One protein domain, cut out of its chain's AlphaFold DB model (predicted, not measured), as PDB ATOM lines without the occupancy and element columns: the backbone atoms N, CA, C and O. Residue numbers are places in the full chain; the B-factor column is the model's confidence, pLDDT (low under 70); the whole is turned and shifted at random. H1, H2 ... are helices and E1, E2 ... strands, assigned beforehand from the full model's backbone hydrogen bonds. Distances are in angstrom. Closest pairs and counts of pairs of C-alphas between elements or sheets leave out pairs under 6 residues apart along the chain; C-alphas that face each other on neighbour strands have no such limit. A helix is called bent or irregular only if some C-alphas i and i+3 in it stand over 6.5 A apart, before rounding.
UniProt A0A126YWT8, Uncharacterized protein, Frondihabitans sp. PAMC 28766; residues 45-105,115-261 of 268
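AT A GLANCE: This is residues 45 to 105 and 115 to 261 of the 268 residues of an uncharacterized protein of Frondihabitans sp. PAMC 28766 (UniProt A0A126YWT8). A twisted sheet of six strands has a row of three helices, H1, H3 and H4, over one face, in two layers. At one end the long strands E1 and E2 run on past the other strands as an arm, and H2 packs on E1; toward the other end H5 and H6 pack on H4. The printed part has 208 residues with six named helices and six named strands, in the order H1 E1 H2 E2 H3 E3 E4 H4 E5 E6 H5 H6; the class is mixed, helices and strands. The mixed sheet has the order E1 E2 E3 E4 E5 E6. The whole is only just compact, close to loose, with a radius of gyration of the C-alphas of 19.8 A, and elongated, 63 by 37 by 31 A.

HOW THE PARTS SIT: The sheet holds E1, residues 63 to 77, E2, 126 to 139, E3, 164 to 170, E4, 179 to 184, E5, 212 to 219, and E6, 230 to 234. E1 and E2 are antiparallel, with N 69 and O 134 within hydrogen-bond range at 2.8 A. E2 and E3 are parallel, with N 137 and O 167 at 2.9 A. The hairpin E3 and E4 has N 168 and O 181 at 2.8 A. E4 and E5 are parallel, with N 182 and O 217 at 2.8 A. The hairpin E5 and E6 has N 216 and O 231 at 2.9 A. On the same face, along the strands, are H1, residues 45 to 58, over E1 and E2, H3, 145 to 156, over E2 and E3, and H4, 193 to 207, over E4 and E5, at heights over the sheet of 9.8, 9.5 and 9.6 A. E2, H3, E3 is a strand-helix-strand unit, two parallel neighbour strands with a helix between, with a right-handed crossover; in E4, H4, E5 it is left-handed. H4 is the hub, touching three helices. It touches H3 at a steep tilt of 45 degrees, opposite ways, closest at the C-alphas of Gly 149 and Thr 197, 4.2 A. With residues 202 to 206 alone it touches H5, residues 238 to 249, closest at the C-alphas of Ile 206 and Val 247, 6.7 A. With residues 198 to 202 alone it touches the irregular H6, residues 252 to 255, whose end C-alphas are 7.6 A apart; the closest C-alphas are those of Ala 198 and Ile 252, 6.1 A. H2, residues 89 to 97, is on the sheet, closest to E1 at the C-alphas of Leu 97 and Ile 70, 6.0 A. Every O i to N i+4 pair is within hydrogen-bond range in H1, H2, H4 and H5, but 5 of 8 in H3; H6 is too short for one.

IN THESE COORDINATES: E1 measures 42.2 A, from C-alpha 63 at (40.459, 22.778, 1.801), and E2 42.5 A. H4 measures 20.9 A and ends at C-alpha 207, (29.334, 8.826, -3.973).

THE WHOLE: The two C-alphas farthest apart, those of Pro 123 and Asp 239, are 63.4 A apart. Residues 106 to 114 are not printed, and C-alphas 105 and 115 are 14.0 A apart across the cut. The link E1 to H2 is long. Residues 99 to 105, 115 to 116, 226 to 228 and 256 to 261 have pLDDT under 70.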
ATOM      1  N   HIS A  45      34.051  47.793  -0.403       87.94
ATOM      2  CA  HIS A  45      33.632  47.060   0.782       87.94
ATOM      3  C   HIS A  45      33.252  45.625   0.412       87.94
ATOM      4  O   HIS A  45      33.795  44.691   0.999       87.94
ATOM      5  N   VAL A  46      32.433  45.446  -0.632       89.69
ATOM      6  CA  VAL A  46      32.065  44.113  -1.146       89.69
ATOM      7  C   VAL A  46      33.308  43.340  -1.595       89.69
ATOM      8  O   VAL A  46      33.476  42.174  -1.247       89.69
ATOM      9  N   ALA A  47      34.234  43.981  -2.313       89.12
ATOM     10  CA  ALA A  47      35.495  43.354  -2.708       89.12
ATOM     11  C   ALA A  47      36.299  42.848  -1.491       89.12
ATOM     12  O   ALA A  47      36.764  41.703  -1.498       89.12
ATOM     13  N   GLY A  48      36.393  43.661  -0.431       89.38
ATOM     14  CA  GLY A  48      37.068  43.306   0.819       89.38
ATOM     15  C   GLY A  48      36.388  42.173   1.600       89.38
ATOM     16  O   GLY A  48      37.078  41.321   2.167       89.38
ATOM     17  N   GLU A  49      35.053  42.107   1.601       93.19
ATOM     18  CA  GLU A  49      34.300  40.977   2.167       93.19
ATOM     19  C   GLU A  49      34.624  39.672   1.436       93.19
ATOM     20  O   GLU A  49      34.945  38.663   2.067       93.19
ATOM     21  N   LEU A  50      34.629  39.703   0.100       93.31
ATOM     22  CA  LEU A  50      34.941  38.538  -0.723       93.31
ATOM     23  C   LEU A  50      36.387  38.051  -0.526       93.31
ATOM     24  O   LEU A  50      36.632  36.843  -0.503       93.31
ATOM     25  N   ASP A  51      37.350  38.964  -0.374       93.75
ATOM     26  CA  ASP A  51      38.742  38.615  -0.051       93.75
ATOM     27  C   ASP A  51      38.877  38.022   1.352       93.75
ATOM     28  O   ASP A  51      39.565  37.015   1.544       93.75
ATOM     29  N   THR A  52      38.172  38.593   2.328       95.50
ATOM     30  CA  THR A  52      38.133  38.073   3.700       95.50
ATOM     31  C   THR A  52      37.515  36.677   3.741       95.50
ATOM     32  O   THR A  52      38.023  35.795   4.437       95.50
ATOM     33  N   ALA A  53      36.448  36.449   2.974       95.81
ATOM     34  CA  ALA A  53      35.812  35.146   2.835       95.81
ATOM     35  C   ALA A  53      36.761  34.125   2.198       95.81
ATOM     36  O   ALA A  53      36.929  33.036   2.746       95.81
ATOM     37  N   LEU A  54      37.449  34.488   1.106       96.69
ATOM     38  CA  LEU A  54      38.443  33.623   0.467       96.69
ATOM     39  C   LEU A  54      39.564  33.239   1.440       96.69
ATOM     40  O   LEU A  54      39.926  32.068   1.542       96.69
ATOM     41  N   ALA A  55      40.112  34.218   2.164       97.31
ATOM     42  CA  ALA A  55      41.172  33.992   3.139       97.31
ATOM     43  C   ALA A  55      40.713  33.073   4.281       97.31
ATOM     44  O   ALA A  55      41.471  32.199   4.695       97.31
ATOM     45  N   ALA A  56      39.476  33.233   4.757       97.81
ATOM     46  CA  ALA A  56      38.902  32.368   5.782       97.81
ATOM     47  C   ALA A  56      38.682  30.934   5.272       97.81
ATOM     48  O   ALA A  56      39.048  29.984   5.956       97.81
ATOM     49  N   VAL A  57      38.154  30.762   4.053       97.75
ATOM     50  CA  VAL A  57      37.966  29.435   3.436       97.75
ATOM     51  C   VAL A  57      39.296  28.707   3.266       97.75
ATOM     52  O   VAL A  57      39.381  27.528   3.594       97.75
ATOM     53  N   LYS A  58      40.360  29.401   2.841       97.94
ATOM     54  CA  LYS A  58      41.710  28.816   2.718       97.94
ATOM     55  C   LYS A  58      42.277  28.281   4.036       97.94
ATOM     56  O   LYS A  58      43.197  27.471   4.009       97.94
ATOM     57  N   GLN A  59      41.766  28.734   5.180       97.88
ATOM     58  CA  GLN A  59      42.181  28.254   6.500       97.88
ATOM     59  C   GLN A  59      41.369  27.042   6.978       97.88
ATOM     60  O   GLN A  59      41.702  26.459   8.012       97.88
ATOM     61  N   ASN A  60      40.321  26.634   6.254       98.12
ATOM     62  CA  ASN A  60      39.561  25.442   6.610       98.12
ATOM     63  C   ASN A  60      40.440  24.182   6.412       98.12
ATOM     64  O   ASN A  60      41.032  24.001   5.351       98.12
ATOM     65  N   PRO A  61      40.496  23.253   7.384       96.00
ATOM     66  CA  PRO A  61      41.438  22.131   7.400       96.00
ATOM     67  C   PRO A  61      41.245  21.115   6.263       96.00
ATOM     68  O   PRO A  61      42.202  20.419   5.914       96.00
ATOM     69  N   GLY A  62      40.043  21.033   5.684       95.81
ATOM     70  CA  GLY A  62      39.736  20.160   4.547       95.81
ATOM     71  C   GLY A  62      39.938  20.802   3.174       95.81
ATOM     72  O   GLY A  62      39.777  20.107   2.183       95.81
ATOM     73  N   VAL A  63      40.267  22.093   3.088       98.25
ATOM     74  CA  VAL A  63      40.459  22.778   1.801       98.25
ATOM     75  C   VAL A  63      41.880  22.534   1.298       98.25
ATOM     76  O   VAL A  63      42.840  22.697   2.053       98.25
ATOM     77  N   GLU A  64      42.003  22.136   0.033       97.69
ATOM     78  CA  GLU A  64      43.278  22.016  -0.680       97.69
ATOM     79  C   GLU A  64      43.580  23.323  -1.414       97.69
ATOM     80  O   GLU A  64      44.585  23.988  -1.151       97.69
ATOM     81  N   THR A  65      42.655  23.756  -2.275       97.38
ATOM     82  CA  THR A  65      42.747  25.041  -2.968       97.38
ATOM     83  C   THR A  65      41.427  25.799  -2.904       97.38
ATOM     84  O   THR A  65      40.344  25.230  -2.812       97.38
ATOM     85  N   ALA A  66      41.512  27.126  -2.931       96.88
ATOM     86  CA  ALA A  66      40.346  27.984  -3.069       96.88
ATOM     87  C   ALA A  66      40.705  29.188  -3.931       96.88
ATOM     88  O   ALA A  66      41.694  29.891  -3.675       96.88
ATOM     89  N   THR A  67      39.882  29.439  -4.939       94.81
ATOM     90  CA  THR A  67      40.008  30.566  -5.857       94.81
ATOM     91  C   THR A  67      38.706  31.350  -5.908       94.81
ATOM     92  O   THR A  67      37.641  30.868  -5.522       94.81
ATOM     93  N   LYS A  68      38.813  32.601  -6.347       92.56
ATOM     94  CA  LYS A  68      37.693  33.513  -6.536       92.56
ATOM     95  C   LYS A  68      37.863  34.184  -7.890       92.56
ATOM     96  O   LYS A  68      38.962  34.634  -8.205       92.56
ATOM     97  N   ARG A  69      36.769  34.305  -8.632       90.75
ATOM     98  CA  ARG A  69      36.664  35.075  -9.870       90.75
ATOM     99  C   ARG A  69      35.546  36.099  -9.722       90.75
ATOM    100  O   ARG A  69      34.456  35.749  -9.277       90.75
ATOM    101  N   ILE A  70      35.806  37.347 -10.094       88.12
ATOM    102  CA  ILE A  70      34.770  38.377 -10.208       88.12
ATOM    103  C   ILE A  70      34.312  38.424 -11.661       88.12
ATOM    104  O   ILE A  70      35.132  38.495 -12.575       88.12
ATOM    105  N   LEU A  71      33.003  38.381 -11.872       85.31
ATOM    106  CA  LEU A  71      32.391  38.512 -13.183       85.31
ATOM    107  C   LEU A  71      31.599  39.813 -13.236       85.31
ATOM    108  O   LEU A  71      30.886  40.163 -12.294       85.31
ATOM    109  N   ILE A  72      31.688  40.495 -14.372       84.06
ATOM    110  CA  ILE A  72      30.794  41.588 -14.726       84.06
ATOM    111  C   ILE A  72      30.057  41.209 -16.001       84.06
ATOM    112  O   ILE A  72      30.661  40.922 -17.030       84.06
ATOM    113  N   THR A  73      28.735  41.220 -15.934       81.44
ATOM    114  CA  THR A  73      27.894  41.157 -17.120       81.44
ATOM    115  C   THR A  73      27.552  42.582 -17.507       81.44
ATOM    116  O   THR A  73      26.893  43.305 -16.754       81.44
ATOM    117  N   GLN A  74      28.036  42.995 -18.673       82.69
ATOM    118  CA  GLN A  74      27.730  44.293 -19.254       82.69
ATOM    119  C   GLN A  74      26.693  44.098 -20.351       82.69
ATOM    120  O   GLN A  74      26.877  43.293 -21.261       82.69
ATOM    121  N   THR A  75      25.591  44.828 -20.256       82.44
ATOM    122  CA  THR A  75      24.532  44.818 -21.266       82.44
ATOM    123  C   THR A  75      24.395  46.214 -21.834       82.44
ATOM    124  O   THR A  75      24.386  47.191 -21.082       82.44
ATOM    125  N   PHE A  76      24.283  46.317 -23.157       85.56
ATOM    126  CA  PHE A  76      23.951  47.576 -23.807       85.56
ATOM    127  C   PHE A  76      22.617  47.421 -24.494       85.56
ATOM    128  O   PHE A  76      22.375  46.436 -25.188       85.56
ATOM    129  N   LYS A  77      21.765  48.419 -24.318       87.25
ATOM    130  CA  LYS A  77      20.512  48.530 -25.046       87.25
ATOM    131  C   LYS A  77      20.616  49.660 -26.048       87.25
ATOM    132  O   LYS A  77      20.990  50.773 -25.683       87.25
ATOM    133  N   ASP A  78      20.300  49.385 -27.309       87.19
ATOM    134  CA  ASP A  78      20.154  50.437 -28.312       87.19
ATOM    135  C   ASP A  78      18.965  51.360 -27.971       87.19
ATOM    136  O   ASP A  78      18.175  51.101 -27.059       87.19
ATOM    137  N   LYS A  79      18.792  52.440 -28.737       84.94
ATOM    138  CA  LYS A  79      17.663  53.377 -28.572       84.94
ATOM    139  C   LYS A  79      16.266  52.735 -28.682       84.94
ATOM    140  O   LYS A  79      15.284  53.379 -28.332       84.94
ATOM    141  N   ASN A  80      16.170  51.509 -29.203       86.88
ATOM    142  CA  ASN A  80      14.934  50.740 -29.339       86.88
ATOM    143  C   ASN A  80      14.802  49.655 -28.250       86.88
ATOM    144  O   ASN A  80      13.883  48.840 -28.318       86.88
ATOM    145  N   GLY A  81      15.715  49.610 -27.273       83.56
ATOM    146  CA  GLY A  81      15.723  48.638 -26.181       83.56
ATOM    147  C   GLY A  81      16.309  47.263 -26.528       83.56
ATOM    148  O   GLY A  81      16.181  46.344 -25.714       83.56
ATOM    149  N   ARG A  82      16.926  47.097 -27.706       86.06
ATOM    150  CA  ARG A  82      17.513  45.822 -28.153       86.06
ATOM    151  C   ARG A  82      18.896  45.622 -27.557       86.06
ATOM    152  O   ARG A  82      19.704  46.550 -27.582       86.06
ATOM    153  N   ASP A  83      19.163  44.407 -27.090       85.19
ATOM    154  CA  ASP A  83      20.476  44.040 -26.571       85.19
ATOM    155  C   ASP A  83      21.515  44.055 -27.698       85.19
ATOM    156  O   ASP A  83      21.323  43.459 -28.761       85.19
ATOM    157  N   VAL A  84      22.609  44.772 -27.465       82.62
ATOM    158  CA  VAL A  84      23.758  44.877 -28.359       82.62
ATOM    159  C   VAL A  84      25.021  44.665 -27.530       82.62
ATOM    160  O   VAL A  84      25.306  45.432 -26.622       82.62
ATOM    161  N   THR A  85      25.786  43.616 -27.814       79.81
ATOM    162  CA  THR A  85      27.042  43.343 -27.098       79.81
ATOM    163  C   THR A  85      28.216  43.645 -28.024       79.81
ATOM    164  O   THR A  85      28.310  43.020 -29.084       79.81
ATOM    165  N   PRO A  86      29.098  44.600 -27.679       81.06
ATOM    166  CA  PRO A  86      30.351  44.800 -28.397       81.06
ATOM    167  C   PRO A  86      31.188  43.516 -28.427       81.06
ATOM    168  O   PRO A  86      31.347  42.842 -27.407       81.06
ATOM    169  N   GLU A  87      31.753  43.187 -29.587       81.00
ATOM    170  CA  GLU A  87      32.664  42.048 -29.718       81.00
ATOM    171  C   GLU A  87      33.906  42.241 -28.827       81.00
ATOM    172  O   GLU A  87      34.451  43.341 -28.724       81.00
ATOM    173  N   GLY A  88      34.346  41.170 -28.159       77.31
ATOM    174  CA  GLY A  88      35.536  41.179 -27.301       77.31
ATOM    175  C   GLY A  88      35.338  41.781 -25.905       77.31
ATOM    176  O   GLY A  88      36.288  41.809 -25.122       77.31
ATOM    177  N   LEU A  89      34.129  42.230 -25.557       79.19
ATOM    178  CA  LEU A  89      33.872  42.879 -24.271       79.19
ATOM    179  C   LEU A  89      34.034  41.944 -23.073       79.19
ATOM    180  O   LEU A  89      34.634  42.334 -22.075       79.19
ATOM    181  N   ASP A  90      33.565  40.703 -23.186       77.75
ATOM    182  CA  ASP A  90      33.690  39.710 -22.115       77.75
ATOM    183  C   ASP A  90      35.160  39.372 -21.832       77.75
ATOM    184  O   ASP A  90      35.576  39.305 -20.677       77.75
ATOM    185  N   ALA A  91      35.972  39.243 -22.888       77.19
ATOM    186  CA  ALA A  91      37.406  38.991 -22.769       77.19
ATOM    187  C   ALA A  91      38.153  40.178 -22.142       77.19
ATOM    188  O   ALA A  91      39.059  39.982 -21.332       77.19
ATOM    189  N   TRP A  92      37.767  41.411 -22.492       80.69
ATOM    190  CA  TRP A  92      38.312  42.611 -21.861       80.69
ATOM    191  C   TRP A  92      37.933  42.675 -20.375       80.69
ATOM    192  O   TRP A  92      38.805  42.839 -19.526       80.69
ATOM    193  N   ASN A  93      36.654  42.475 -20.047       79.75
ATOM    194  CA  ASN A  93      36.146  42.496 -18.675       79.75
ATOM    195  C   ASN A  93      36.847  41.476 -17.771       79.75
ATOM    196  O   ASN A  93      37.255  41.816 -16.660       79.75
ATOM    197  N   ASP A  94      37.021  40.242 -18.248       76.56
ATOM    198  CA  ASP A  94      37.675  39.187 -17.475       76.56
ATOM    199  C   ASP A  94      39.130  39.526 -17.133       76.56
ATOM    200  O   ASP A  94      39.561  39.352 -15.993       76.56
ATOM    201  N   ALA A  95      39.870  40.084 -18.091       76.25
ATOM    202  CA  ALA A  95      41.258  40.468 -17.878       76.25
ATOM    203  C   ALA A  95      41.429  41.635 -16.899       76.25
ATOM    204  O   ALA A  95      42.427  41.688 -16.181       76.25
ATOM    205  N   GLN A  96      40.473  42.568 -16.868       77.12
ATOM    206  CA  GLN A  96      40.517  43.707 -15.947       77.12
ATOM    207  C   GLN A  96      40.143  43.309 -14.515       77.12
ATOM    208  O   GLN A  96      40.715  43.836 -13.565       77.12
ATOM    209  N   LEU A  97      39.193  42.385 -14.348       74.19
ATOM    210  CA  LEU A  97      38.683  41.995 -13.031       74.19
ATOM    211  C   LEU A  97      39.466  40.853 -12.377       74.19
ATOM    212  O   LEU A  97      39.457  40.743 -11.152       74.19
ATOM    213  N   ASN A  98      40.148  40.019 -13.167       74.19
ATOM    214  CA  ASN A  98      40.875  38.847 -12.678       74.19
ATOM    215  C   ASN A  98      42.335  38.841 -13.172       74.19
ATOM    216  O   ASN A  98      42.746  37.914 -13.881       74.19
ATOM    217  N   PRO A  99      43.144  39.862 -12.821       63.06
ATOM    218  CA  PRO A  99      44.522  39.961 -13.286       63.06
ATOM    219  C   PRO A  99      45.340  38.759 -12.788       63.06
ATOM    220  O   PRO A  99      45.586  38.612 -11.593       63.06
ATOM    221  N   GLY A 100      45.741  37.879 -13.712       54.66
ATOM    222  CA  GLY A 100      46.474  36.640 -13.415       54.66
ATOM    223  C   GLY A 100      45.702  35.337 -13.658       54.66
ATOM    224  O   GLY A 100      46.296  34.270 -13.517       54.66
ATOM    225  N   SER A 101      44.425  35.388 -14.062       55.03
ATOM    226  CA  SER A 101      43.715  34.204 -14.567       55.03
ATOM    227  C   SER A 101      44.357  33.726 -15.876       55.03
ATOM    228  O   SER A 101      44.441  34.474 -16.848       55.03
ATOM    229  N   THR A 102      44.855  32.487 -15.914       43.84
ATOM    230  CA  THR A 102      45.545  31.917 -17.087       43.84
ATOM    231  C   THR A 102      44.602  31.354 -18.152       43.84
ATOM    232  O   THR A 102      45.079  30.840 -19.164       43.84
ATOM    233  N   GLU A 103      43.286  31.432 -17.953       43.88
ATOM    234  CA  GLU A 103      42.315  30.757 -18.812       43.88
ATOM    235  C   GLU A 103      41.315  31.744 -19.438       43.88
ATOM    236  O   GLU A 103      40.319  32.109 -18.812       43.88
ATOM    237  N   PRO A 104      41.542  32.192 -20.688       43.56
ATOM    238  CA  PRO A 104      40.500  32.864 -21.447       43.56
ATOM    239  C   PRO A 104      39.465  31.817 -21.871       43.56
ATOM    240  O   PRO A 104      39.694  31.029 -22.789       43.56
ATOM    241  N   THR A 105      38.306  31.802 -21.215       44.47
ATOM    242  CA  THR A 105      37.156  30.999 -21.647       44.47
ATOM    243  C   THR A 105      36.545  31.620 -22.900       44.47
ATOM    244  O   THR A 105      35.594  32.392 -22.823       44.47
ATOM    245  N   PRO A 115      41.941  42.089 -25.473       63.12
ATOM    246  CA  PRO A 115      41.912  43.476 -25.909       63.12
ATOM    247  C   PRO A 115      42.532  44.357 -24.820       63.12
ATOM    248  O   PRO A 115      42.159  44.259 -23.654       63.12
ATOM    249  N   THR A 116      43.501  45.204 -25.167       66.88
ATOM    250  CA  THR A 116      44.089  46.157 -24.207       66.88
ATOM    251  C   THR A 116      43.206  47.385 -24.007       66.88
ATOM    252  O   THR A 116      43.296  48.054 -22.981       66.88
ATOM    253  N   GLU A 117      42.325  47.665 -24.966       74.06
ATOM    254  CA  GLU A 117      41.375  48.771 -24.931       74.06
ATOM    255  C   GLU A 117      39.947  48.258 -24.766       74.06
ATOM    256  O   GLU A 117      39.591  47.193 -25.277       74.06
ATOM    257  N   ARG A 118      39.123  49.030 -24.048       79.81
ATOM    258  CA  ARG A 118      37.708  48.714 -23.860       79.81
ATOM    259  C   ARG A 118      36.985  48.797 -25.209       79.81
ATOM    260  O   ARG A 118      37.067  49.851 -25.844       79.81
ATOM    261  N   PRO A 119      36.234  47.765 -25.626       82.25
ATOM    262  CA  PRO A 119      35.420  47.840 -26.833       82.25
ATOM    263  C   PRO A 119      34.436  49.012 -26.793       82.25
ATOM    264  O   PRO A 119      33.732  49.223 -25.802       82.25
ATOM    265  N   THR A 120      34.387  49.778 -27.884       79.62
ATOM    266  CA  THR A 120      33.524  50.956 -27.993       79.62
ATOM    267  C   THR A 120      32.055  50.530 -28.067       79.62
ATOM    268  O   THR A 120      31.688  49.775 -28.973       79.62
ATOM    269  N   PRO A 121      31.185  51.023 -27.169       77.44
ATOM    270  CA  PRO A 121      29.765  50.718 -27.239       77.44
ATOM    271  C   PRO A 121      29.094  51.395 -28.446       77.44
ATOM    272  O   PRO A 121      29.538  52.464 -28.878       77.44
ATOM    273  N   PRO A 122      28.001  50.827 -28.995       80.12
ATOM    274  CA  PRO A 122      27.270  51.450 -30.091       80.12
ATOM    275  C   PRO A 122      26.798  52.871 -29.732       80.12
ATOM    276  O   PRO A 122      26.313  53.087 -28.614       80.12
ATOM    277  N   PRO A 123      26.884  53.848 -30.657       80.88
ATOM    278  CA  PRO A 123      26.447  55.215 -30.391       80.88
ATOM    279  C   PRO A 123      24.987  55.282 -29.933       80.88
ATOM    280  O   PRO A 123      24.094  54.727 -30.574       80.88
ATOM    281  N   GLY A 124      24.740  55.996 -28.833       80.38
ATOM    282  CA  GLY A 124      23.397  56.164 -28.271       80.38
ATOM    283  C   GLY A 124      22.846  54.931 -27.547       80.38
ATOM    284  O   GLY A 124      21.644  54.882 -27.293       80.38
ATOM    285  N   SER A 125      23.689  53.944 -27.234       85.12
ATOM    286  CA  SER A 125      23.306  52.832 -26.365       85.12
ATOM    287  C   SER A 125      23.334  53.225 -24.883       85.12
ATOM    288  O   SER A 125      24.105  54.088 -24.465       85.12
ATOM    289  N   THR A 126      22.461  52.601 -24.091       84.00
ATOM    290  CA  THR A 126      22.479  52.672 -22.625       84.00
ATOM    291  C   THR A 126      23.182  51.442 -22.085       84.00
ATOM    292  O   THR A 126      22.833  50.330 -22.471       84.00
ATOM    293  N   GLU A 127      24.135  51.639 -21.185       84.62
ATOM    294  CA  GLU A 127      24.894  50.566 -20.555       84.62
ATOM    295  C   GLU A 127      24.325  50.209 -19.175       84.62
ATOM    296  O   GLU A 127      23.849  51.067 -18.430       84.62
ATOM    297  N   SER A 128      24.357  48.927 -18.823       83.81
ATOM    298  CA  SER A 128      24.026  48.419 -17.494       83.81
ATOM    299  C   SER A 128      25.002  47.326 -17.083       83.81
ATOM    300  O   SER A 128      25.481  46.554 -17.916       83.81
ATOM    301  N   HIS A 129      25.272  47.254 -15.781       83.62
ATOM    302  CA  HIS A 129      26.271  46.366 -15.202       83.62
ATOM    303  C   HIS A 129      25.659  45.512 -14.102       83.62
ATOM    304  O   HIS A 129      24.934  46.021 -13.248       83.62
ATOM    305  N   VAL A 130      26.010  44.232 -14.094       84.38
ATOM    306  CA  VAL A 130      25.728  43.321 -12.987       84.38
ATOM    307  C   VAL A 130      27.032  42.654 -12.590       84.38
ATOM    308  O   VAL A 130      27.703  42.062 -13.434       84.38
ATOM    309  N   PHE A 131      27.392  42.754 -11.314       88.69
ATOM    310  CA  PHE A 131      28.527  42.027 -10.759       88.69
ATOM    311  C   PHE A 131      28.069  40.719 -10.131       88.69
ATOM    312  O   PHE A 131      27.002  40.652  -9.522       88.69
ATOM    313  N   SER A 132      28.916  39.704 -10.235       89.94
ATOM    314  CA  SER A 132      28.827  38.482  -9.443       89.94
ATOM    315  C   SER A 132      30.224  37.990  -9.072       89.94
ATOM    316  O   SER A 132      31.223  38.407  -9.662       89.94
ATOM    317  N   ALA A 133      30.306  37.114  -8.079       91.31
ATOM    318  CA  ALA A 133      31.533  36.424  -7.716       91.31
ATOM    319  C   ALA A 133      31.318  34.912  -7.748       91.31
ATOM    320  O   ALA A 133      30.310  34.407  -7.258       91.31
ATOM    321  N   SER A 134      32.297  34.196  -8.282       92.56
ATOM    322  CA  SER A 134      32.339  32.738  -8.275       92.56
ATOM    323  C   SER A 134      33.539  32.276  -7.470       92.56
ATOM    324  O   SER A 134      34.670  32.670  -7.751       92.56
ATOM    325  N   PHE A 135      33.294  31.441  -6.470       94.94
ATOM    326  CA  PHE A 135      34.322  30.744  -5.714       94.94
ATOM    327  C   PHE A 135      34.399  29.305  -6.199       94.94
ATOM    328  O   PHE A 135      33.373  28.640  -6.316       94.94
ATOM    329  N   THR A 136      35.612  28.824  -6.427       96.69
ATOM    330  CA  THR A 136      35.877  27.407  -6.681       96.69
ATOM    331  C   THR A 136      36.787  26.911  -5.577       96.69
ATOM    332  O   THR A 136      37.869  27.466  -5.367       96.69
ATOM    333  N   VAL A 137      36.324  25.908  -4.842       98.19
ATOM    334  CA  VAL A 137      37.024  25.328  -3.699       98.19
ATOM    335  C   VAL A 137      37.227  23.849  -3.966       98.19
ATOM    336  O   VAL A 137      36.261  23.097  -4.063       98.19
ATOM    337  N   GLU A 138      38.486  23.440  -4.050       98.12
ATOM    338  CA  GLU A 138      38.874  22.039  -4.114       98.12
ATOM    339  C   GLU A 138      39.167  21.550  -2.696       98.12
ATOM    340  O   GLU A 138      39.998  22.112  -1.971       98.12
ATOM    341  N   MET A 139      38.455  20.512  -2.286       98.38
ATOM    342  CA  MET A 139      38.660  19.839  -1.013       98.38
ATOM    343  C   MET A 139      39.799  18.830  -1.127       98.38
ATOM    344  O   MET A 139      40.091  18.299  -2.194       98.38
ATOM    345  N   LYS A 140      40.410  18.496   0.004       97.06
ATOM    346  CA  LYS A 140      41.314  17.352   0.095       97.06
ATOM    347  C   LYS A 140      40.552  16.051  -0.177       97.06
ATOM    348  O   LYS A 140      39.385  15.948   0.213       97.06
ATOM    349  N   PRO A 141      41.190  15.027  -0.771       95.00
ATOM    350  CA  PRO A 141      40.542  13.737  -1.012       95.00
ATOM    351  C   PRO A 141      39.997  13.064   0.258       95.00
ATOM    352  O   PRO A 141      38.986  12.372   0.201       95.00
ATOM    353  N   ASP A 142      40.638  13.278   1.409       92.88
ATOM    354  CA  ASP A 142      40.255  12.728   2.715       92.88
ATOM    355  C   ASP A 142      39.416  13.695   3.572       92.88
ATOM    356  O   ASP A 142      39.181  13.431   4.753       92.88
ATOM    357  N   ALA A 143      38.944  14.808   2.997       96.25
ATOM    358  CA  ALA A 143      38.104  15.757   3.710       96.25
ATOM    359  C   ALA A 143      36.810  15.085   4.199       96.25
ATOM    360  O   ALA A 143      36.017  14.549   3.425       96.25
ATOM    361  N   SER A 144      36.583  15.150   5.509       95.50
ATOM    362  CA  SER A 144      35.332  14.713   6.131       95.50
ATOM    363  C   SER A 144      34.168  15.631   5.753       95.50
ATOM    364  O   SER A 144      34.347  16.830   5.524       95.50
ATOM    365  N   ALA A 145      32.946  15.110   5.816       94.88
ATOM    366  CA  ALA A 145      31.740  15.892   5.567       94.88
ATOM    367  C   ALA A 145      31.602  17.123   6.480       94.88
ATOM    368  O   ALA A 145      31.153  18.177   6.031       94.88
ATOM    369  N   SER A 146      32.060  17.059   7.739       96.25
ATOM    370  CA  SER A 146      32.083  18.241   8.612       96.25
ATOM    371  C   SER A 146      33.042  19.324   8.111       96.25
ATOM    372  O   SER A 146      32.745  20.511   8.217       96.25
ATOM    373  N   GLN A 147      34.187  18.934   7.539       97.69
ATOM    374  CA  GLN A 147      35.147  19.882   6.971       97.69
ATOM    375  C   GLN A 147      34.616  20.491   5.668       97.69
ATOM    376  O   GLN A 147      34.756  21.696   5.466       97.69
ATOM    377  N   THR A 148      33.958  19.685   4.832       96.81
ATOM    378  CA  THR A 148      33.279  20.122   3.603       96.81
ATOM    379  C   THR A 148      32.120  21.071   3.907       96.81
ATOM    380  O   THR A 148      32.075  22.176   3.368       96.81
ATOM    381  N   GLY A 149      31.240  20.725   4.853       95.00
ATOM    382  CA  GLY A 149      30.134  21.584   5.293       95.00
ATOM    383  C   GLY A 149      30.592  22.909   5.916       95.00
ATOM    384  O   GLY A 149      29.910  23.930   5.818       95.00
ATOM    385  N   MET A 150      31.797  22.965   6.486       97.50
ATOM    386  CA  MET A 150      32.317  24.209   7.050       97.50
ATOM    387  C   MET A 150      32.559  25.301   5.999       97.50
ATOM    388  O   MET A 150      32.466  26.477   6.335       97.50
ATOM    389  N   VAL A 151      32.838  24.960   4.738       97.50
ATOM    390  CA  VAL A 151      33.121  25.944   3.675       97.50
ATOM    391  C   VAL A 151      31.960  26.921   3.431       97.50
ATOM    392  O   VAL A 151      32.169  28.122   3.638       97.50
ATOM    393  N   PRO A 152      30.742  26.477   3.057       95.19
ATOM    394  CA  PRO A 152      29.617  27.388   2.829       95.19
ATOM    395  C   PRO A 152      29.251  28.177   4.094       95.19
ATOM    396  O   PRO A 152      28.964  29.368   4.011       95.19
ATOM    397  N   THR A 153      29.353  27.561   5.277       94.75
ATOM    398  CA  THR A 153      29.126  28.246   6.558       94.75
ATOM    399  C   THR A 153      30.159  29.351   6.815       94.75
ATOM    400  O   THR A 153      29.811  30.445   7.262       94.75
ATOM    401  N   THR A 154      31.443  29.097   6.540       96.25
ATOM    402  CA  THR A 154      32.520  30.091   6.670       96.25
ATOM    403  C   THR A 154      32.302  31.257   5.710       96.25
ATOM    404  O   THR A 154      32.442  32.406   6.126       96.25
ATOM    405  N   MET A 155      31.910  30.986   4.462       94.81
ATOM    406  CA  MET A 155      31.602  32.033   3.484       94.81
ATOM    407  C   MET A 155      30.400  32.883   3.907       94.81
ATOM    408  O   MET A 155      30.511  34.105   3.944       94.81
ATOM    409  N   ALA A 156      29.293  32.257   4.315       93.00
ATOM    410  CA  ALA A 156      28.071  32.948   4.741       93.00
ATOM    411  C   ALA A 156      28.266  33.866   5.963       93.00
ATOM    412  O   ALA A 156      27.514  34.808   6.169       93.00
ATOM    413  N   LYS A 157      29.294  33.621   6.787       93.69
ATOM    414  CA  LYS A 157      29.659  34.499   7.917       93.69
ATOM    415  C   LYS A 157      30.454  35.740   7.507       93.69
ATOM    416  O   LYS A 157      30.677  36.610   8.349       93.69
ATOM    417  N   LYS A 158      30.994  35.766   6.288       92.62
ATOM    418  CA  LYS A 158      31.936  36.793   5.808       92.62
ATOM    419  C   LYS A 158      31.405  37.604   4.637       92.62
ATOM    420  O   LYS A 158      31.987  38.637   4.336       92.62
ATOM    421  N   ILE A 159      30.355  37.118   3.995       90.12
ATOM    422  CA  ILE A 159      29.727  37.710   2.823       90.12
ATOM    423  C   ILE A 159      28.310  38.104   3.237       90.12
ATOM    424  O   ILE A 159      27.646  37.331   3.922       90.12
ATOM    425  N   ALA A 160      27.867  39.294   2.839       85.69
ATOM    426  CA  ALA A 160      26.481  39.739   2.979       85.69
ATOM    427  C   ALA A 160      25.906  40.126   1.604       85.69
ATOM    428  O   ALA A 160      25.321  41.194   1.423       85.69
ATOM    429  N   TRP A 161      26.128  39.271   0.598       84.44
ATOM    430  CA  TRP A 161      25.842  39.567  -0.806       84.44
ATOM    431  C   TRP A 161      25.308  38.346  -1.559       84.44
ATOM    432  O   TRP A 161      25.870  37.253  -1.494       84.44
ATOM    433  N   THR A 162      24.229  38.549  -2.315       79.62
ATOM    434  CA  THR A 162      23.496  37.486  -3.017       79.62
ATOM    435  C   THR A 162      24.119  37.065  -4.339       79.62
ATOM    436  O   THR A 162      23.927  35.932  -4.761       79.62
ATOM    437  N   ALA A 163      24.886  37.919  -5.017       86.69
ATOM    438  CA  ALA A 163      25.452  37.575  -6.323       86.69
ATOM    439  C   ALA A 163      26.744  36.742  -6.199       86.69
ATOM    440  O   ALA A 163      27.721  36.969  -6.911       86.69
ATOM    441  N   VAL A 164      26.752  35.782  -5.273       90.06
ATOM    442  CA  VAL A 164      27.878  34.889  -5.004       90.06
ATOM    443  C   VAL A 164      27.475  33.448  -5.285       90.06
ATOM    444  O   VAL A 164      26.447  32.962  -4.808       90.06
ATOM    445  N   ASN A 165      28.325  32.770  -6.047       91.75
ATOM    446  CA  ASN A 165      28.252  31.342  -6.301       91.75
ATOM    447  C   ASN A 165      29.482  30.656  -5.703       91.75
ATOM    448  O   ASN A 165      30.589  31.193  -5.748       91.75
ATOM    449  N   LEU A 166      29.294  29.452  -5.182       94.62
ATOM    450  CA  LEU A 166      30.356  28.565  -4.721       94.62
ATOM    451  C   LEU A 166      30.226  27.234  -5.462       94.62
ATOM    452  O   LEU A 166      29.151  26.646  -5.444       94.62
ATOM    453  N   SER A 167      31.316  26.756  -6.055       96.50
ATOM    454  CA  SER A 167      31.516  25.361  -6.449       96.50
ATOM    455  C   SER A 167      32.470  24.707  -5.461       96.50
ATOM    456  O   SER A 167      33.554  25.235  -5.202       96.50
ATOM    457  N   LEU A 168      32.048  23.587  -4.890       96.50
ATOM    458  CA  LEU A 168      32.802  22.806  -3.924       96.50
ATOM    459  C   LEU A 168      33.066  21.420  -4.506       96.50
ATOM    460  O   LEU A 168      32.156  20.594  -4.587       96.50
ATOM    461  N   ASP A 169      34.311  21.180  -4.891       97.44
ATOM    462  CA  ASP A 169      34.741  19.963  -5.566       97.44
ATOM    463  C   ASP A 169      35.479  19.069  -4.572       97.44
ATOM    464  O   ASP A 169      36.489  19.459  -3.990       97.44
ATOM    465  N   THR A 170      34.959  17.864  -4.334       96.38
ATOM    466  CA  THR A 170      35.640  16.846  -3.523       96.38
ATOM    467  C   THR A 170      36.183  15.763  -4.448       96.38
ATOM    468  O   THR A 170      35.386  15.071  -5.091       96.38
ATOM    469  N   PRO A 171      37.514  15.581  -4.522       95.62
ATOM    470  CA  PRO A 171      38.121  14.547  -5.342       95.62
ATOM    471  C   PRO A 171      37.645  13.139  -4.968       95.62
ATOM    472  O   PRO A 171      37.143  12.888  -3.862       95.62
ATOM    473  N   ALA A 172      37.838  12.211  -5.904       93.69
ATOM    474  CA  ALA A 172      37.644  10.791  -5.650       93.69
ATOM    475  C   ALA A 172      38.611  10.300  -4.558       93.69
ATOM    476  O   ALA A 172      39.740  10.778  -4.446       93.69
ATOM    477  N   ALA A 173      38.160   9.321  -3.783       91.88
ATOM    478  CA  ALA A 173      38.930   8.640  -2.751       91.88
ATOM    479  C   ALA A 173      38.634   7.132  -2.798       91.88
ATOM    480  O   ALA A 173      37.808   6.674  -3.592       91.88
ATOM    481  N   ASP A 174      39.302   6.339  -1.963       89.31
ATOM    482  CA  ASP A 174      39.090   4.890  -1.937       89.31
ATOM    483  C   ASP A 174      37.617   4.548  -1.669       89.31
ATOM    484  O   ASP A 174      37.057   4.883  -0.627       89.31
ATOM    485  N   GLY A 175      36.981   3.888  -2.641       89.62
ATOM    486  CA  GLY A 175      35.569   3.505  -2.569       89.62
ATOM    487  C   GLY A 175      34.567   4.637  -2.814       89.62
ATOM    488  O   GLY A 175      33.374   4.372  -2.742       89.62
ATOM    489  N   ARG A 176      35.015   5.858  -3.142       93.75
ATOM    490  CA  ARG A 176      34.158   7.035  -3.334       93.75
ATOM    491  C   ARG A 176      34.526   7.804  -4.602       93.75
ATOM    492  O   ARG A 176      35.674   8.202  -4.787       93.75
ATOM    493  N   ILE A 177      33.549   8.067  -5.467       95.44
ATOM    494  CA  ILE A 177      33.772   8.898  -6.661       95.44
ATOM    495  C   ILE A 177      33.867  10.392  -6.318       95.44
ATOM    496  O   ILE A 177      33.551  10.817  -5.206       95.44
ATOM    497  N   ALA A 178      34.338  11.195  -7.275       95.31
ATOM    498  CA  ALA A 178      34.375  12.645  -7.123       95.31
ATOM    499  C   ALA A 178      32.955  13.228  -7.052       95.31
ATOM    500  O   ALA A 178      32.016  12.681  -7.639       95.31
ATOM    501  N   THR A 179      32.817  14.348  -6.347       95.75
ATOM    502  CA  THR A 179      31.536  15.038  -6.176       95.75
ATOM    503  C   THR A 179      31.683  16.539  -6.329       95.75
ATOM    504  O   THR A 179      32.642  17.102  -5.799       95.75
ATOM    505  N   THR A 180      30.671  17.188  -6.895       96.50
ATOM    506  CA  THR A 180      30.579  18.652  -6.939       96.50
ATOM    507  C   THR A 180      29.318  19.118  -6.221       96.50
ATOM    508  O   THR A 180      28.224  18.614  -6.460       96.50
ATOM    509  N   THR A 181      29.451  20.092  -5.323       95.00
ATOM    510  CA  THR A 181      28.309  20.772  -4.696       95.00
ATOM    511  C   THR A 181      28.354  22.250  -5.038       95.00
ATOM    512  O   THR A 181      29.331  22.929  -4.734       95.00
ATOM    513  N   SER A 182      27.286  22.767  -5.633       93.75
ATOM    514  CA  SER A 182      27.143  24.186  -5.945       93.75
ATOM    515  C   SER A 182      26.185  24.872  -4.973       93.75
ATOM    516  O   SER A 182      25.141  24.324  -4.633       93.75
ATOM    517  N   TYR A 183      26.533  26.075  -4.521       91.00
ATOM    518  CA  TYR A 183      25.662  26.959  -3.746       91.00
ATOM    519  C   TYR A 183      25.496  28.262  -4.521       91.00
ATOM    520  O   TYR A 183      26.495  28.886  -4.883       91.00
ATOM    521  N   SER A 184      24.257  28.679  -4.767       85.06
ATOM    522  CA  SER A 184      23.960  29.897  -5.525       85.06
ATOM    523  C   SER A 184      22.983  30.795  -4.779       85.06
ATOM    524  O   SER A 184      21.934  30.356  -4.300       85.06
ATOM    525  N   GLY A 185      23.326  32.078  -4.666       77.75
ATOM    526  CA  GLY A 185      22.429  33.062  -4.062       77.75
ATOM    527  C   GLY A 185      22.265  32.951  -2.546       77.75
ATOM    528  O   GLY A 185      21.390  33.604  -1.998       77.75
ATOM    529  N   THR A 186      23.055  32.119  -1.865       75.69
ATOM    530  CA  THR A 186      22.841  31.707  -0.465       75.69
ATOM    531  C   THR A 186      23.573  32.559   0.577       75.69
ATOM    532  O   THR A 186      23.420  32.297   1.769       75.69
ATOM    533  N   PHE A 187      24.401  33.523   0.164       84.69
ATOM    534  CA  PHE A 187      25.412  34.155   1.024       84.69
ATOM    535  C   PHE A 187      25.031  35.542   1.567       84.69
ATOM    536  O   PHE A 187      25.893  36.262   2.047       84.69
ATOM    537  N   ASP A 188      23.761  35.935   1.514       84.06
ATOM    538  CA  ASP A 188      23.211  37.084   2.256       84.06
ATOM    539  C   ASP A 188      22.488  36.667   3.550       84.06
ATOM    540  O   ASP A 188      21.935  37.495   4.275       84.06
ATOM    541  N   GLN A 189      22.508  35.372   3.854       85.06
ATOM    542  CA  GLN A 189      21.858  34.759   5.004       85.06
ATOM    543  C   GLN A 189      22.822  33.817   5.728       85.06
ATOM    544  O   GLN A 189      23.879  33.439   5.226       85.06
ATOM    545  N   THR A 190      22.429  33.377   6.922       88.81
ATOM    546  CA  THR A 190      23.174  32.340   7.637       88.81
ATOM    547  C   THR A 190      22.919  30.973   7.012       88.81
ATOM    548  O   THR A 190      21.772  30.555   6.878       88.81
ATOM    549  N   ILE A 191      23.995  30.244   6.720       90.38
ATOM    550  CA  ILE A 191      23.947  28.813   6.409       90.38
ATOM    551  C   ILE A 191      24.311  28.054   7.695       90.38
ATOM    552  O   ILE A 191      25.448  28.188   8.157       90.38
ATOM    553  N   PRO A 192      23.378  27.307   8.320       91.44
ATOM    554  CA  PRO A 192      23.682  26.517   9.509       91.44
ATOM    555  C   PRO A 192      24.691  25.413   9.195       91.44
ATOM    556  O   PRO A 192      24.596  24.748   8.156       91.44
ATOM    557  N   ILE A 193      25.628  25.184  10.119       93.56
ATOM    558  CA  ILE A 193      26.665  24.168   9.927       93.56
ATOM    559  C   ILE A 193      26.036  22.784   9.777       93.56
ATOM    560  O   ILE A 193      26.409  22.044   8.875       93.56
ATOM    561  N   GLU A 194      25.001  22.487  10.558       92.50
ATOM    562  CA  GLU A 194      24.277  21.218  10.538       92.50
ATOM    563  C   GLU A 194      23.668  20.941   9.159       92.50
ATOM    564  O   GLU A 194      23.771  19.827   8.650       92.50
ATOM    565  N   THR A 195      23.090  21.962   8.517       91.00
ATOM    566  CA  THR A 195      22.529  21.851   7.163       91.00
ATOM    567  C   THR A 195      23.624  21.561   6.144       91.00
ATOM    568  O   THR A 195      23.511  20.619   5.365       91.00
ATOM    569  N   SER A 196      24.706  22.341   6.160       93.06
ATOM    570  CA  SER A 196      25.810  22.160   5.211       93.06
ATOM    571  C   SER A 196      26.572  20.843   5.404       93.06
ATOM    572  O   SER A 196      26.996  20.230   4.425       93.06
ATOM    573  N   THR A 197      26.709  20.368   6.643       95.31
ATOM    574  CA  THR A 197      27.287  19.058   6.954       95.31
ATOM    575  C   THR A 197      26.370  17.938   6.479       95.31
ATOM    576  O   THR A 197      26.858  17.031   5.822       95.31
ATOM    577  N   ALA A 198      25.052  18.038   6.682       93.69
ATOM    578  CA  ALA A 198      24.106  17.036   6.186       93.69
ATOM    579  C   ALA A 198      24.093  16.925   4.648       93.69
ATOM    580  O   ALA A 198      23.924  15.828   4.114       93.69
ATOM    581  N   VAL A 199      24.297  18.038   3.929       94.31
ATOM    582  CA  VAL A 199      24.516  18.027   2.471       94.31
ATOM    583  C   VAL A 199      25.792  17.261   2.130       94.31
ATOM    584  O   VAL A 199      25.742  16.342   1.316       94.31
ATOM    585  N   ALA A 200      26.914  17.593   2.772       95.88
ATOM    586  CA  ALA A 200      28.184  16.915   2.529       95.88
ATOM    587  C   ALA A 200      28.122  15.412   2.863       95.88
ATOM    588  O   ALA A 200      28.552  14.600   2.049       95.88
ATOM    589  N   ASP A 201      27.518  15.034   3.993       96.31
ATOM    590  CA  ASP A 201      27.295  13.638   4.397       96.31
ATOM    591  C   ASP A 201      26.470  12.884   3.350       96.31
ATOM    592  O   ASP A 201      26.807  11.765   2.961       96.31
ATOM    593  N   GLY A 202      25.394  13.506   2.853       94.69
ATOM    594  CA  GLY A 202      24.566  12.926   1.802       94.69
ATOM    595  C   GLY A 202      25.342  12.700   0.504       94.69
ATOM    596  O   GLY A 202      25.239  11.627  -0.086       94.69
ATOM    597  N   MET A 203      26.160  13.673   0.088       95.88
ATOM    598  CA  MET A 203      27.009  13.554  -1.103       95.88
ATOM    599  C   MET A 203      28.029  12.425  -0.944       95.88
ATOM    600  O   MET A 203      28.188  11.622  -1.862       95.88
ATOM    601  N   THR A 204      28.668  12.310   0.227       95.31
ATOM    602  CA  THR A 204      29.600  11.220   0.550       95.31
ATOM    603  C   THR A 204      28.916   9.858   0.465       95.31
ATOM    604  O   THR A 204      29.388   8.994  -0.272       95.31
ATOM    605  N   ALA A 205      27.773   9.682   1.135       95.31
ATOM    606  CA  ALA A 205      27.044   8.413   1.147       95.31
ATOM    607  C   ALA A 205      26.596   7.974  -0.257       95.31
ATOM    608  O   ALA A 205      26.628   6.790  -0.590       95.31
ATOM    609  N   ILE A 206      26.183   8.925  -1.100       95.19
ATOM    610  CA  ILE A 206      25.785   8.644  -2.483       95.19
ATOM    611  C   ILE A 206      27.010   8.303  -3.339       95.19
ATOM    612  O   ILE A 206      26.963   7.352  -4.113       95.19
ATOM    613  N   ALA A 207      28.116   9.033  -3.192       95.56
ATOM    614  CA  ALA A 207      29.334   8.826  -3.973       95.56
ATOM    615  C   ALA A 207      30.073   7.515  -3.658       95.56
ATOM    616  O   ALA A 207      30.894   7.065  -4.456       95.56
ATOM    617  N   GLU A 208      29.781   6.882  -2.524       96.31
ATOM    618  CA  GLU A 208      30.253   5.530  -2.200       96.31
ATOM    619  C   GLU A 208      29.464   4.428  -2.929       96.31
ATOM    620  O   GLU A 208      29.840   3.253  -2.900       96.31
ATOM    621  N   PHE A 209      28.360   4.774  -3.604       95.75
ATOM    622  CA  PHE A 209      27.506   3.790  -4.253       95.75
ATOM    623  C   PHE A 209      28.167   3.184  -5.509       95.75
ATOM    624  O   PHE A 209      28.432   3.898  -6.485       95.75
ATOM    625  N   PRO A 210      28.369   1.852  -5.568       92.62
ATOM    626  CA  PRO A 210      29.020   1.220  -6.710       92.62
ATOM    627  C   PRO A 210      28.229   1.367  -8.017       92.62
ATOM    628  O   PRO A 210      27.045   1.026  -8.089       92.62
ATOM    629  N   GLY A 211      28.917   1.781  -9.083       89.81
ATOM    630  CA  GLY A 211      28.354   1.919 -10.433       89.81
ATOM    631  C   GLY A 211      27.967   3.347 -10.825       89.81
ATOM    632  O   GLY A 211      27.585   3.570 -11.978       89.81
ATOM    633  N   LEU A 212      28.094   4.306  -9.902       92.75
ATOM    634  CA  LEU A 212      28.069   5.726 -10.236       92.75
ATOM    635  C   LEU A 212      29.416   6.179 -10.811       92.75
ATOM    636  O   LEU A 212      30.469   5.630 -10.488       92.75
ATOM    637  N   THR A 213      29.363   7.194 -11.668       90.94
ATOM    638  CA  THR A 213      30.526   7.862 -12.271       90.94
ATOM    639  C   THR A 213      30.560   9.364 -11.996       90.94
ATOM    640  O   THR A 213      31.611   9.967 -12.183       90.94
ATOM    641  N   GLY A 214      29.455   9.952 -11.526       88.44
ATOM    642  CA  GLY A 214      29.369  11.360 -11.135       88.44
ATOM    643  C   GLY A 214      28.216  11.616 -10.161       88.44
ATOM    644  O   GLY A 214      27.157  10.993 -10.276       88.44
ATOM    645  N   VAL A 215      28.437  12.519  -9.201       93.12
ATOM    646  CA  VAL A 215      27.419  13.030  -8.269       93.12
ATOM    647  C   VAL A 215      27.567  14.539  -8.183       93.12
ATOM    648  O   VAL A 215      28.614  15.048  -7.777       93.12
ATOM    649  N   GLU A 216      26.503  15.251  -8.514       92.88
ATOM    650  CA  GLU A 216      26.472  16.705  -8.452       92.88
ATOM    651  C   GLU A 216      25.226  17.170  -7.712       92.88
ATOM    652  O   GLU A 216      24.134  16.646  -7.934       92.88
ATOM    653  N   ALA A 217      25.375  18.179  -6.858       91.25
ATOM    654  CA  ALA A 217      24.248  18.810  -6.188       91.25
ATOM    655  C   ALA A 217      24.228  20.326  -6.381       91.25
ATOM    656  O   ALA A 217      25.267  20.989  -6.366       91.25
ATOM    657  N   GLY A 218      23.026  20.877  -6.530       90.38
ATOM    658  CA  GLY A 218      22.760  22.313  -6.552       90.38
ATOM    659  C   GLY A 218      21.932  22.719  -5.345       90.38
ATOM    660  O   GLY A 218      20.803  22.272  -5.192       90.38
ATOM    661  N   ILE A 219      22.486  23.559  -4.476       88.19
ATOM    662  CA  ILE A 219      21.835  24.028  -3.255       88.19
ATOM    663  C   ILE A 219      21.347  25.465  -3.483       88.19
ATOM    664  O   ILE A 219      22.168  26.388  -3.554       88.19
ATOM    665  N   PRO A 220      20.026  25.681  -3.621       80.19
ATOM    666  CA  PRO A 220      19.478  27.002  -3.894       80.19
ATOM    667  C   PRO A 220      19.542  27.906  -2.659       80.19
ATOM    668  O   PRO A 220      19.664  27.433  -1.527       80.19
ATOM    669  N   TYR A 221      19.338  29.210  -2.871       77.44
ATOM    670  CA  TYR A 221      19.263  30.221  -1.808       77.44
ATOM    671  C   TYR A 221      18.279  29.880  -0.681       77.44
ATOM    672  O   TYR A 221      18.468  30.303   0.445       77.44
ATOM    673  N   THR A 222      17.235  29.088  -0.922       76.06
ATOM    674  CA  THR A 222      16.298  28.692   0.141       76.06
ATOM    675  C   THR A 222      16.884  27.668   1.115       76.06
ATOM    676  O   THR A 222      16.240  27.352   2.115       76.06
ATOM    677  N   LEU A 223      18.054  27.098   0.794       79.81
ATOM    678  CA  LEU A 223      18.674  25.939   1.446       79.81
ATOM    679  C   LEU A 223      17.778  24.692   1.469       79.81
ATOM    680  O   LEU A 223      18.118  23.690   2.098       79.81
ATOM    681  N   ARG A 224      16.634  24.732   0.775       75.56
ATOM    682  CA  ARG A 224      15.742  23.588   0.656       75.56
ATOM    683  C   ARG A 224      16.278  22.664  -0.416       75.56
ATOM    684  O   ARG A 224      16.366  23.026  -1.591       75.56
ATOM    685  N   VAL A 225      16.658  21.473   0.019       72.19
ATOM    686  CA  VAL A 225      17.129  20.400  -0.845       72.19
ATOM    687  C   VAL A 225      15.901  19.700  -1.438       72.19
ATOM    688  O   VAL A 225      15.477  18.654  -0.960       72.19
ATOM    689  N   ASP A 226      15.304  20.335  -2.449       65.81
ATOM    690  CA  ASP A 226      14.063  19.912  -3.106       65.81
ATOM    691  C   ASP A 226      14.322  19.400  -4.549       65.81
ATOM    692  O   ASP A 226      15.452  19.117  -4.953       65.81
ATOM    693  N   TYR A 227      13.248  19.243  -5.335       52.38
ATOM    694  CA  TYR A 227      13.248  18.854  -6.753       52.38
ATOM    695  C   TYR A 227      14.357  19.551  -7.568       52.38
ATOM    696  O   TYR A 227      14.435  20.776  -7.569       52.38
ATOM    697  N   GLY A 228      15.160  18.785  -8.321       60.56
ATOM    698  CA  GLY A 228      16.170  19.330  -9.245       60.56
ATOM    699  C   GLY A 228      17.587  19.471  -8.685       60.56
ATOM    700  O   GLY A 228      18.510  19.747  -9.443       60.56
ATOM    701  N   ASN A 229      17.774  19.240  -7.384       78.38
ATOM    702  CA  ASN A 229      19.017  19.583  -6.691       78.38
ATOM    703  C   ASN A 229      20.082  18.476  -6.681       78.38
ATOM    704  O   ASN A 229      21.136  18.689  -6.088       78.38
ATOM    705  N   LEU A 230      19.827  17.315  -7.297       86.00
ATOM    706  CA  LEU A 230      20.754  16.180  -7.351       86.00
ATOM    707  C   LEU A 230      20.793  15.574  -8.764       86.00
ATOM    708  O   LEU A 230      19.774  15.108  -9.284       86.00
ATOM    709  N   ASN A 231      21.984  15.559  -9.358       87.62
ATOM    710  CA  ASN A 231      22.285  14.952 -10.648       87.62
ATOM    711  C   ASN A 231      23.236  13.764 -10.451       87.62
ATOM    712  O   ASN A 231      24.275  13.891  -9.801       87.62
ATOM    713  N   LEU A 232      22.860  12.602 -10.990       88.56
ATOM    714  CA  LEU A 232      23.611  11.354 -10.850       88.56
ATOM    715  C   LEU A 232      23.958  10.774 -12.218       88.56
ATOM    716  O   LEU A 232      23.091  10.560 -13.072       88.56
ATOM    717  N   GLU A 233      25.227  10.425 -12.385       86.56
ATOM    718  CA  GLU A 233      25.731   9.761 -13.579       86.56
ATOM    719  C   GLU A 233      26.146   8.328 -13.264       86.56
ATOM    720  O   GLU A 233      26.756   8.045 -12.233       86.56
ATOM    721  N   GLY A 234      25.821   7.406 -14.164       85.75
ATOM    722  CA  GLY A 234      26.173   5.999 -14.033       85.75
ATOM    723  C   GLY A 234      25.269   5.098 -14.863       85.75
ATOM    724  O   GLY A 234      24.294   5.538 -15.476       85.75
ATOM    725  N   ARG A 235      25.594   3.805 -14.880       85.94
ATOM    726  CA  ARG A 235      24.742   2.765 -15.471       85.94
ATOM    727  C   ARG A 235      24.445   1.721 -14.412       85.94
ATOM    728  O   ARG A 235      25.324   0.955 -14.033       85.94
ATOM    729  N   LEU A 236      23.198   1.707 -13.955       87.06
ATOM    730  CA  LEU A 236      22.738   0.872 -12.852       87.06
ATOM    731  C   LEU A 236      21.618  -0.061 -13.316       87.06
ATOM    732  O   LEU A 236      20.699   0.379 -14.013       87.06
ATOM    733  N   SER A 237      21.664  -1.322 -12.883       89.94
ATOM    734  CA  SER A 237      20.522  -2.239 -12.971       89.94
ATOM    735  C   SER A 237      19.356  -1.760 -12.096       89.94
ATOM    736  O   SER A 237      19.552  -0.954 -11.189       89.94
ATOM    737  N   GLU A 238      18.146  -2.276 -12.314       87.00
ATOM    738  CA  GLU A 238      16.974  -1.927 -11.490       87.00
ATOM    739  C   GLU A 238      17.213  -2.189  -9.990       87.00
ATOM    740  O   GLU A 238      16.950  -1.319  -9.160       87.00
ATOM    741  N   ASP A 239      17.832  -3.320  -9.637       90.50
ATOM    742  CA  ASP A 239      18.200  -3.642  -8.250       90.50
ATOM    743  C   ASP A 239      19.236  -2.671  -7.663       90.50
ATOM    744  O   ASP A 239      19.249  -2.385  -6.462       90.50
ATOM    745  N   GLN A 240      20.164  -2.177  -8.486       91.19
ATOM    746  CA  GLN A 240      21.106  -1.140  -8.065       91.19
ATOM    747  C   GLN A 240      20.385   0.198  -7.880       91.19
ATOM    748  O   GLN A 240      20.615   0.870  -6.880       91.19
ATOM    749  N   GLN A 241      19.459   0.554  -8.768       89.31
ATOM    750  CA  GLN A 241      18.660   1.772  -8.631       89.31
ATOM    751  C   GLN A 241      17.793   1.748  -7.364       89.31
ATOM    752  O   GLN A 241      17.730   2.747  -6.653       89.31
ATOM    753  N   ALA A 242      17.164   0.614  -7.036       89.00
ATOM    754  CA  ALA A 242      16.377   0.467  -5.812       89.00
ATOM    755  C   ALA A 242      17.236   0.649  -4.546       89.00
ATOM    756  O   ALA A 242      16.840   1.356  -3.619       89.00
ATOM    757  N   ARG A 243      18.445   0.071  -4.524       92.12
ATOM    758  CA  ARG A 243      19.397   0.245  -3.413       92.12
ATOM    759  C   ARG A 243      19.917   1.675  -3.307       92.12
ATOM    760  O   ARG A 243      19.982   2.204  -2.204       92.12
ATOM    761  N   LEU A 244      20.223   2.317  -4.432       92.12
ATOM    762  CA  LEU A 244      20.632   3.720  -4.461       92.12
ATOM    763  C   LEU A 244      19.532   4.632  -3.902       92.12
ATOM    764  O   LEU A 244      19.810   5.504  -3.086       92.12
ATOM    765  N   ARG A 245      18.264   4.394  -4.258       88.75
ATOM    766  CA  ARG A 245      17.132   5.138  -3.679       88.75
ATOM    767  C   ARG A 245      17.029   4.960  -2.167       88.75
ATOM    768  O   ARG A 245      16.717   5.926  -1.479       88.75
ATOM    769  N   ALA A 246      17.300   3.762  -1.649       90.62
ATOM    770  CA  ALA A 246      17.323   3.523  -0.207       90.62
ATOM    771  C   ALA A 246      18.440   4.313   0.497       90.62
ATOM    772  O   ALA A 246      18.201   4.851   1.575       90.62
ATOM    773  N   VAL A 247      19.621   4.444  -0.127       94.25
ATOM    774  CA  VAL A 247      20.697   5.324   0.368       94.25
ATOM    775  C   VAL A 247      20.218   6.774   0.395       94.25
ATOM    776  O   VAL A 247      20.251   7.404   1.444       94.25
ATOM    777  N   ILE A 248      19.684   7.278  -0.722       91.75
ATOM    778  CA  ILE A 248      19.217   8.668  -0.852       91.75
ATOM    779  C   ILE A 248      18.119   8.991   0.169       91.75
ATOM    780  O   ILE A 248      18.162  10.048   0.797       91.75
ATOM    781  N   ALA A 249      17.191   8.061   0.409       90.25
ATOM    782  CA  ALA A 249      16.130   8.204   1.404       90.25
ATOM    783  C   ALA A 249      16.647   8.379   2.848       90.25
ATOM    784  O   ALA A 249      15.929   8.921   3.689       90.25
ATOM    785  N   GLY A 250      17.877   7.942   3.137       90.88
ATOM    786  CA  GLY A 250      18.553   8.134   4.423       90.88
ATOM    787  C   GLY A 250      19.302   9.463   4.561       90.88
ATOM    788  O   GLY A 250      19.877   9.720   5.615       90.88
ATOM    789  N   THR A 251      19.313  10.306   3.526       92.56
ATOM    790  CA  THR A 251      20.085  11.560   3.490       92.56
ATOM    791  C   THR A 251      19.181  12.793   3.497       92.56
ATOM    792  O   THR A 251      17.953  12.694   3.430       92.56
ATOM    793  N   ILE A 252      19.786  13.985   3.510       89.38
ATOM    794  CA  ILE A 252      19.053  15.239   3.287       89.38
ATOM    795  C   ILE A 252      18.413  15.309   1.887       89.38
ATOM    796  O   ILE A 252      17.449  16.043   1.695       89.38
ATOM    797  N   PHE A 253      18.883  14.499   0.929       88.94
ATOM    798  CA  PHE A 253      18.358  14.443  -0.436       88.94
ATOM    799  C   PHE A 253      17.105  13.563  -0.589       88.94
ATOM    800  O   PHE A 253      16.635  13.364  -1.709       88.94
ATOM    801  N   LYS A 254      16.547  13.024   0.503       85.06
ATOM    802  CA  LYS A 254      15.424  12.065   0.482       85.06
ATOM    803  C   LYS A 254      14.181  12.536  -0.283       85.06
ATOM    804  O   LYS A 254      13.452  11.708  -0.824       85.06
ATOM    805  N   ASP A 255      13.946  13.845  -0.315       78.19
ATOM    806  CA  ASP A 255      12.784  14.459  -0.960       78.19
ATOM    807  C   ASP A 255      13.112  14.970  -2.378       78.19
ATOM    808  O   ASP A 255      12.233  15.464  -3.087       78.19
ATOM    809  N   THR A 256      14.363  14.799  -2.828       67.25
ATOM    810  CA  THR A 256      14.791  15.162  -4.182       67.25
ATOM    811  C   THR A 256      14.353  14.120  -5.201       67.25
ATOM    812  O   THR A 256      14.347  12.911  -4.960       67.25
ATOM    813  N   THR A 257      13.987  14.591  -6.386       61.41
ATOM    814  CA  THR A 257      13.841  13.750  -7.572       61.41
ATOM    815  C   THR A 257      15.178  13.657  -8.292       61.41
ATOM    816  O   THR A 257      15.858  14.667  -8.457       61.41
ATOM    817  N   LEU A 258      15.535  12.465  -8.770       59.75
ATOM    818  CA  LEU A 258      16.811  12.235  -9.446       59.75
ATOM    819  C   LEU A 258      16.789  12.851 -10.849       59.75
ATOM    820  O   LEU A 258      15.849  12.607 -11.608       59.75
ATOM    821  N   HIS A 259      17.818  13.619 -11.203       54.62
ATOM    822  CA  HIS A 259      18.106  14.007 -12.586       54.62
ATOM    823  C   HIS A 259      19.367  13.272 -13.077       54.62
ATOM    824  O   HIS A 259      20.218  12.899 -12.272       54.62
ATOM    825  N   GLY A 260      19.446  12.990 -14.383       51.97
ATOM    826  CA  GLY A 260      20.569  12.272 -15.002       51.97
ATOM    827  C   GLY A 260      20.157  11.013 -15.776       51.97
ATOM    828  O   GLY A 260      18.987  10.807 -16.098       51.97
ATOM    829  N   ALA A 261      21.132  10.157 -16.097       52.03
ATOM    830  CA  ALA A 261      20.936   8.944 -16.909       52.03
ATOM    831  C   ALA A 261      20.129   7.832 -16.204       52.03
ATOM    832  O   ALA A 261      19.828   6.803 -16.813       52.03
TER     833      ALA A 261